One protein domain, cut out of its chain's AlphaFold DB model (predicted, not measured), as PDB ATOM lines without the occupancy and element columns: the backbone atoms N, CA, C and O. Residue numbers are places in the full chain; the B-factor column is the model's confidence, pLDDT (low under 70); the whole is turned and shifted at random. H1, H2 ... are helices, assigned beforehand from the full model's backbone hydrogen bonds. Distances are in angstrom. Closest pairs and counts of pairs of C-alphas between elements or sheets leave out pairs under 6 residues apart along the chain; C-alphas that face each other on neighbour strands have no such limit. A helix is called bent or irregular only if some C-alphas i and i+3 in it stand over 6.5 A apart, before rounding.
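What this domain is: This is residues 28 to 86 of the 88 residues of an uncharacterized protein of Colletotrichum fructicola (strain Nara gc5) (UniProt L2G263). A long helix, H3, folds back at a bend into a V of a long arm, H3a, and a shorter one, H3b; H1 crosses the first part of H3a, and the loop of residues 43 to 54 sticks out far from the bend. The 59 printed residues, class all helix, hold H1, H2 and H3 in that order. The whole is only just compact, close to loose (radius of gyration of the C-alphas 12.5 A), spanning 40 by 20 by 16 A.

How they stand to each other: H3, residues 55 to 84, assigned as one helix by its hydrogen bonds, is bent: C-alphas 72 and 75 are 9.5 A apart. Its arms H3a, residues 55 to 72, and H3b, residues 75 to 84, touch through residues 66 to 70 of H3a alone, at a steep tilt of 43 degrees, opposite ways; the closest C-alphas, Phe 70 and Ala 78, are 4.7 A apart. H1, residues 28 to 36, touches residues 55 to 62 of H3a alone, about perpendicular at 79 degrees; the closest C-alphas, Ala 31 and Ser 59, are 4.7 A apart. H2, residues 39 to 42, touches no helix. In H1, H3a and H3b every O i to N i+4 pair is within hydrogen-bond range; H2 is too short for one.

Where its parts are: H3a measures 26.0 A, H3b 14.1 A and H1 12.3 A from first to last C-alpha. H1 begins at C-alpha 28 (71.989, -3.691, 91.380); H3b ends at C-alpha 84 (78.702, -7.675, 107.902).

The domain as a whole: The farthest C-alphas, Ser 48 and Glu 76, are 39.9 A apart. The H2 to H3 link is long, 12 residues. The printed part has no cut, and no printed residue is under 70 in pLDDT.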
ATOM      1  N   ALA A  28      70.766  -4.392  91.762       93.56
ATOM      2  CA  ALA A  28      71.989  -3.691  91.380       93.56
ATOM      3  C   ALA A  28      72.930  -3.513  92.581       93.56
ATOM      4  O   ALA A  28      74.120  -3.810  92.481       93.56
ATOM      5  N   ARG A  29      72.392  -3.100  93.737       93.31
ATOM      6  CA  ARG A  29      73.166  -2.954  94.973       93.31
ATOM      7  C   ARG A  29      73.712  -4.294  95.461       93.31
ATOM      8  O   ARG A  29      74.894  -4.363  95.792       93.31
ATOM      9  N   LEU A  30      72.887  -5.342  95.467       94.38
ATOM     10  CA  LEU A  30      73.296  -6.689  95.883       94.38
ATOM     11  C   LEU A  30      74.356  -7.278  94.946       94.38
ATOM     12  O   LEU A  30      75.307  -7.900  95.406       94.38
ATOM     13  N   ALA A  31      74.237  -7.045  93.638       94.00
ATOM     14  CA  ALA A  31      75.239  -7.481  92.674       94.00
ATOM     15  C   ALA A  31      76.571  -6.729  92.815       94.00
ATOM     16  O   ALA A  31      77.622  -7.354  92.738       94.00
ATOM     17  N   SER A  32      76.532  -5.415  93.067       93.06
ATOM     18  CA  SER A  32      77.738  -4.638  93.385       93.06
ATOM     19  C   SER A  32      78.396  -5.149  94.661       93.06
ATOM     20  O   SER A  32      79.598  -5.375  94.682       93.06
ATOM     21  N   LEU A  33      77.603  -5.392  95.710       92.62
ATOM     22  CA  LEU A  33      78.104  -5.940  96.964       92.62
ATOM     23  C   LEU A  33      78.782  -7.296  96.747       92.62
ATOM     24  O   LEU A  33      79.864  -7.511  97.273       92.62
ATOM     25  N   PHE A  34      78.159  -8.187  95.974       93.00
ATOM     26  CA  PHE A  34      78.714  -9.492  95.614       93.00
ATOM     27  C   PHE A  34      80.109  -9.378  94.979       93.00
ATOM     28  O   PHE A  34      80.999 -10.169  95.304       93.00
ATOM     29  N   ASP A  35      80.302  -8.391  94.100       91.81
ATOM     30  CA  ASP A  35      81.602  -8.107  93.495       91.81
ATOM     31  C   ASP A  35      82.596  -7.555  94.531       91.81
ATOM     32  O   ASP A  35      83.723  -8.047  94.604       91.81
ATOM     33  N   ASP A  36      82.169  -6.605  95.371       91.00
ATOM     34  CA  ASP A  36      83.007  -5.949  96.388       91.00
ATOM     35  C   ASP A  36      83.592  -6.941  97.405       91.00
ATOM     36  O   ASP A  36      84.738  -6.803  97.834       91.00
ATOM     37  N   ILE A  37      82.817  -7.958  97.791       89.69
ATOM     38  CA  ILE A  37      83.246  -8.990  98.750       89.69
ATOM     39  C   ILE A  37      83.964 -10.174  98.083       89.69
ATOM     40  O   ILE A  37      84.352 -11.122  98.763       89.69
ATOM     41  N   GLY A  38      84.141 -10.146  96.758       88.69
ATOM     42  CA  GLY A  38      84.915 -11.148  96.026       88.69
ATOM     43  C   GLY A  38      84.231 -12.507  95.847       88.69
ATOM     44  O   GLY A  38      84.905 -13.477  95.491       88.69
ATOM     45  N   LEU A  39      82.906 -12.605  96.023       87.31
ATOM     46  CA  LEU A  39      82.177 -13.874  95.862       87.31
ATOM     47  C   LEU A  39      82.171 -14.399  94.420       87.31
ATOM     48  O   LEU A  39      81.862 -15.569  94.195       87.31
ATOM     49  N   THR A  40      82.584 -13.592  93.439       86.69
ATOM     50  CA  THR A  40      82.818 -14.046  92.059       86.69
ATOM     51  C   THR A  40      83.757 -15.253  91.999       86.69
ATOM     52  O   THR A  40      83.577 -16.120  91.147       86.69
ATOM     53  N   GLY A  41      84.731 -15.350  92.914       84.56
ATOM     54  CA  GLY A  41      85.644 -16.496  92.996       84.56
ATOM     55  C   GLY A  41      84.987 -17.796  93.471       84.56
ATOM     56  O   GLY A  41      85.537 -18.868  93.242       84.56
ATOM     57  N   CYS A  42      83.814 -17.711  94.101       87.31
ATOM     58  CA  CYS A  42      83.059 -18.855  94.614       87.31
ATOM     59  C   CYS A  42      82.053 -19.419  93.600       87.31
ATOM     60  O   CYS A  42      81.421 -20.437  93.873       87.31
ATOM     61  N   ILE A  43      81.871 -18.759  92.453       86.81
ATOM     62  CA  ILE A  43      80.940 -19.195  91.412       86.81
ATOM     63  C   ILE A  43      81.694 -19.969  90.339       86.81
ATOM     64  O   ILE A  43      82.635 -19.461  89.727       86.81
ATOM     65  N   GLU A  44      81.215 -21.178  90.057       85.44
ATOM     66  CA  GLU A  44      81.619 -21.918  88.867       85.44
ATOM     67  C   GLU A  44      81.129 -21.181  87.621       85.44
ATOM     68  O   GLU A  44      79.932 -20.973  87.402       85.44
ATOM     69  N   ARG A  45      82.083 -20.729  86.811       82.62
ATOM     70  CA  ARG A  45      81.826 -19.833  85.685       82.62
ATOM     71  C   ARG A  45      81.669 -20.618  84.396       82.62
ATOM     72  O   ARG A  45      82.492 -21.463  84.055       82.62
ATOM     73  N   ASN A  46      80.653 -20.260  83.618       79.12
ATOM     74  CA  ASN A  46      80.475 -20.834  82.295       79.12
ATOM     75  C   ASN A  46      81.472 -20.218  81.297       79.12
ATOM     76  O   ASN A  46      81.409 -19.026  80.980       79.12
ATOM     77  N   VAL A  47      82.366 -21.052  80.758       77.62
ATOM     78  CA  VAL A  47      83.382 -20.655  79.767       77.62
ATOM     79  C   VAL A  47      82.745 -20.053  78.508       77.62
ATOM     80  O   VAL A  47      83.277 -19.098  77.947       77.62
ATOM     81  N   SER A  48      81.566 -20.536  78.099       80.75
ATOM     82  CA  SER A  48      80.845 -20.004  76.929       80.75
ATOM     83  C   SER A  48      80.316 -18.576  77.123       80.75
ATOM     84  O   SER A  48      80.074 -17.880  76.142       80.75
ATOM     85  N   GLN A  49      80.197 -18.107  78.370       79.69
ATOM     86  CA  GLN A  49      79.834 -16.724  78.710       79.69
ATOM     87  C   GLN A  49      81.066 -15.848  78.977       79.69
ATOM     88  O   GLN A  49      80.957 -14.807  79.623       79.69
ATOM     89  N   GLN A  50      82.250 -16.287  78.531       82.19
ATOM     90  CA  GLN A  50      83.534 -15.620  78.787       82.19
ATOM     91  C   GLN A  50      83.808 -15.409  80.287       82.19
ATOM     92  O   GLN A  50      84.517 -14.491  80.687       82.19
ATOM     93  N   GLY A  51      83.221 -16.259  81.132       79.88
ATOM     94  CA  GLY A  51      83.338 -16.161  82.581       79.88
ATOM     95  C   GLY A  51      82.565 -15.006  83.224       79.88
ATOM     96  O   GLY A  51      82.807 -14.709  84.394       79.88
ATOM     97  N   MET A  52      81.641 -14.358  82.509       85.44
ATOM     98  CA  MET A  52      80.750 -13.366  83.112       85.44
ATOM     99  C   MET A  52      79.721 -14.032  84.029       85.44
ATOM    100  O   MET A  52      79.096 -15.025  83.665       85.44
ATOM    101  N   VAL A  53      79.505 -13.438  85.203       89.06
ATOM    102  CA  VAL A  53      78.419 -13.811  86.118       89.06
ATOM    103  C   VAL A  53      77.288 -12.786  85.960       89.06
ATOM    104  O   VAL A  53      77.528 -11.599  86.197       89.06
ATOM    105  N   PRO A  54      76.070 -13.187  85.553       91.12
ATOM    106  CA  PRO A  54      74.948 -12.263  85.387       91.12
ATOM    107  C   PRO A  54      74.546 -11.575  86.697       91.12
ATOM    108  O   PRO A  54      74.575 -12.200  87.755       91.12
ATOM    109  N   GLN A  55      74.081 -10.323  86.622       93.44
ATOM    110  CA  GLN A  55      73.640  -9.547  87.792       93.44
ATOM    111  C   GLN A  55      72.602 -10.293  88.644       93.44
ATOM    112  O   GLN A  55      72.695 -10.276  89.867       93.44
ATOM    113  N   SER A  56      71.646 -10.971  88.004       92.69
ATOM    114  CA  SER A  56      70.620 -11.762  88.693       92.69
ATOM    115  C   SER A  56      71.218 -12.902  89.515       92.69
ATOM    116  O   SER A  56      70.801 -13.120  90.644       92.69
ATOM    117  N   ILE A  57      72.239 -13.592  88.999       92.69
ATOM    118  CA  ILE A  57      72.935 -14.650  89.742       92.69
ATOM    119  C   ILE A  57      73.679 -14.055  90.936       92.69
ATOM    120  O   ILE A  57      73.611 -14.611  92.031       92.69
ATOM    121  N   LYS A  58      74.339 -12.906  90.757       93.75
ATOM    122  CA  LYS A  58      75.033 -12.212  91.851       93.75
ATOM    123  C   LYS A  58      74.064 -11.830  92.974       93.75
ATOM    124  O   LYS A  58      74.306 -12.176  94.128       93.75
ATOM    125  N   SER A  59      72.945 -11.176  92.640       94.69
ATOM    126  CA  SER A  59      71.946 -10.762  93.633       94.69
ATOM    127  C   SER A  59      71.294 -11.957  94.325       94.69
ATOM    128  O   SER A  59      71.256 -11.995  95.552       94.69
ATOM    129  N   THR A  60      70.875 -12.972  93.563       94.50
ATOM    130  CA  THR A  60      70.276 -14.191  94.122       94.50
ATOM    131  C   THR A  60      71.258 -14.965  94.996       94.50
ATOM    132  O   THR A  60      70.846 -15.578  95.975       94.50
ATOM    133  N   THR A  61      72.562 -14.909  94.711       94.56
ATOM    134  CA  THR A  61      73.562 -15.529  95.587       94.56
ATOM    135  C   THR A  61      73.589 -14.852  96.958       94.56
ATOM    136  O   THR A  61      73.579 -15.549  97.967       94.56
ATOM    137  N   ILE A  62      73.555 -13.516  97.024       94.75
ATOM    138  CA  ILE A  62      73.485 -12.796  98.309       94.75
ATOM    139  C   ILE A  62      72.203 -13.152  99.074       94.75
ATOM    140  O   ILE A  62      72.267 -13.450 100.267       94.75
ATOM    141  N   GLU A  63      71.054 -13.190  98.395       93.50
ATOM    142  CA  GLU A  63      69.782 -13.615  98.999       93.50
ATOM    143  C   GLU A  63      69.856 -15.054  99.528       93.50
ATOM    144  O   GLU A  63      69.386 -15.335 100.629       93.50
ATOM    145  N   ALA A  64      70.494 -15.960  98.782       94.88
ATOM    146  CA  ALA A  64      70.676 -17.347  99.188       94.88
ATOM    147  C   ALA A  64      71.597 -17.482 100.409       94.88
ATOM    148  O   ALA A  64      71.295 -18.278 101.295       94.88
ATOM    149  N   VAL A  65      72.673 -16.690 100.505       93.69
ATOM    150  CA  VAL A  65      73.539 -16.658 101.699       93.69
ATOM    151  C   VAL A  65      72.752 -16.182 102.922       93.69
ATOM    152  O   VAL A  65      72.827 -16.806 103.980       93.69
ATOM    153  N   LEU A  66      71.955 -15.119 102.782       93.75
ATOM    154  CA  LEU A  66      71.097 -14.628 103.863       93.75
ATOM    155  C   LEU A  66      70.043 -15.665 104.271       93.75
ATOM    156  O   LEU A  66      69.830 -15.895 105.461       93.75
ATOM    157  N   GLY A  67      69.419 -16.324 103.292       94.62
ATOM    158  CA  GLY A  67      68.462 -17.402 103.525       94.62
ATOM    159  C   GLY A  67      69.088 -18.614 104.219       94.62
ATOM    160  O   GLY A  67      68.469 -19.185 105.113       94.62
ATOM    161  N   ALA A  68      70.322 -18.978 103.862       96.19
ATOM    162  CA  ALA A  68      71.075 -20.044 104.519       96.19
ATOM    163  C   ALA A  68      71.402 -19.683 105.976       96.19
ATOM    164  O   ALA A  68      71.105 -20.464 106.875       96.19
ATOM    165  N   ALA A  69      71.904 -18.470 106.231       96.56
ATOM    166  CA  ALA A  69      72.171 -17.991 107.587       96.56
ATOM    167  C   ALA A  69      70.902 -17.973 108.456       96.56
ATOM    168  O   ALA A  69      70.931 -18.406 109.609       96.56
ATOM    169  N   PHE A  70      69.772 -17.533 107.891       96.19
ATOM    170  CA  PHE A  70      68.478 -17.587 108.568       96.19
ATOM    171  C   PHE A  70      68.045 -19.022 108.874       96.19
ATOM    172  O   PHE A  70      67.561 -19.308 109.967       96.19
ATOM    173  N   LYS A  71      68.212 -19.935 107.916       97.19
ATOM    174  CA  LYS A  71      67.822 -21.335 108.079       97.19
ATOM    175  C   LYS A  71      68.645 -22.044 109.158       97.19
ATOM    176  O   LYS A  71      68.078 -22.839 109.901       97.19
ATOM    177  N   ASP A  72      69.936 -21.738 109.252       96.56
ATOM    178  CA  ASP A  72      70.856 -22.418 110.167       96.56
ATOM    179  C   ASP A  72      70.868 -21.802 111.576       96.56
ATOM    180  O   ASP A  72      71.020 -22.524 112.560       96.56
ATOM    181  N   GLY A  73      70.697 -20.480 111.695       94.38
ATOM    182  CA  GLY A  73      70.845 -19.757 112.967       94.38
ATOM    183  C   GLY A  73      69.731 -18.761 113.291       94.38
ATOM    184  O   GLY A  73      69.869 -17.958 114.215       94.38
ATOM    185  N   GLY A  74      68.627 -18.789 112.546       94.88
ATOM    186  CA  GLY A  74      67.493 -17.894 112.745       94.88
ATOM    187  C   GLY A  74      67.806 -16.434 112.414       94.88
ATOM    188  O   GLY A  74      68.777 -16.097 111.732       94.88
ATOM    189  N   MET A  75      66.949 -15.535 112.905       92.44
ATOM    190  CA  MET A  75      67.022 -14.115 112.556       92.44
ATOM    191  C   MET A  75      68.299 -13.437 113.064       92.44
ATOM    192  O   MET A  75      68.826 -12.569 112.376       92.44
ATOM    193  N   GLU A  76      68.831 -13.850 114.215       93.50
ATOM    194  CA  GLU A  76      70.074 -13.295 114.769       93.50
ATOM    195  C   GLU A  76      71.275 -13.570 113.858       93.50
ATOM    196  O   GLU A  76      72.028 -12.652 113.531       93.50
ATOM    197  N   ALA A  77      71.421 -14.807 113.372       94.62
ATOM    198  CA  ALA A  77      72.494 -15.157 112.443       94.62
ATOM    199  C   ALA A  77      72.354 -14.406 111.112       94.62
ATOM    200  O   ALA A  77      73.323 -13.833 110.615       94.62
ATOM    201  N   ALA A  78      71.137 -14.336 110.562       94.00
ATOM    202  CA  ALA A  78      70.883 -13.569 109.345       94.00
ATOM    203  C   ALA A  78      71.192 -12.075 109.536       94.00
ATOM    204  O   ALA A  78      71.792 -11.452 108.663       94.00
ATOM    205  N   HIS A  79      70.844 -11.505 110.692       92.12
ATOM    206  CA  HIS A  79      71.104 -10.105 111.016       92.12
ATOM    207  C   HIS A  79      72.605  -9.805 111.110       92.12
ATOM    208  O   HIS A  79      73.052  -8.794 110.570       92.12
ATOM    209  N   GLN A  80      73.400 -10.697 111.709       93.12
ATOM    210  CA  GLN A  80      74.863 -10.562 111.730       93.12
ATOM    211  C   GLN A  80      75.455 -10.560 110.316       93.12
ATOM    212  O   GLN A  80      76.327  -9.745 110.013       93.12
ATOM    213  N   VAL A  81      74.949 -11.416 109.423       92.06
ATOM    214  CA  VAL A  81      75.363 -11.407 108.014       92.06
ATOM    215  C   VAL A  81      74.951 -10.100 107.332       92.06
ATOM    216  O   VAL A  81      75.777  -9.490 106.659       92.06
ATOM    217  N   MET A  82      73.723  -9.613 107.539       91.19
ATOM    218  CA  MET A  82      73.270  -8.332 106.976       91.19
ATOM    219  C   MET A  82      74.147  -7.151 107.429       91.19
ATOM    220  O   MET A  82      74.500  -6.315 106.596       91.19
ATOM    221  N   GLN A  83      74.541  -7.108 108.707       90.44
ATOM    222  CA  GLN A  83      75.462  -6.099 109.247       90.44
ATOM    223  C   GLN A  83      76.858  -6.214 108.623       90.44
ATOM    224  O   GLN A  83      77.436  -5.214 108.193       90.44
ATOM    225  N   HIS A  84      77.396  -7.433 108.521       89.06
ATOM    226  CA  HIS A  84      78.702  -7.675 107.902       89.06
ATOM    227  C   HIS A  84      78.729  -7.229 106.432       89.06
ATOM    228  O   HIS A  84      79.704  -6.639 105.966       89.06
ATOM    229  N   LEU A  85      77.622  -7.452 105.726       85.75
ATOM    230  CA  LEU A  85      77.412  -7.069 104.335       85.75
ATOM    231  C   LEU A  85      77.014  -5.596 104.140       85.75
ATOM    232  O   LEU A  85      76.898  -5.146 102.999       85.75
ATOM    233  N   ARG A  86      76.824  -4.829 105.225       85.44
ATOM    234  CA  ARG A  86      76.392  -3.418 105.202       85.44
ATOM    235  C   ARG A  86      75.090  -3.205 104.419       85.44
ATOM    236  O   ARG A  86      74.984  -2.281 103.609       85.44
TER     237      ARG A  86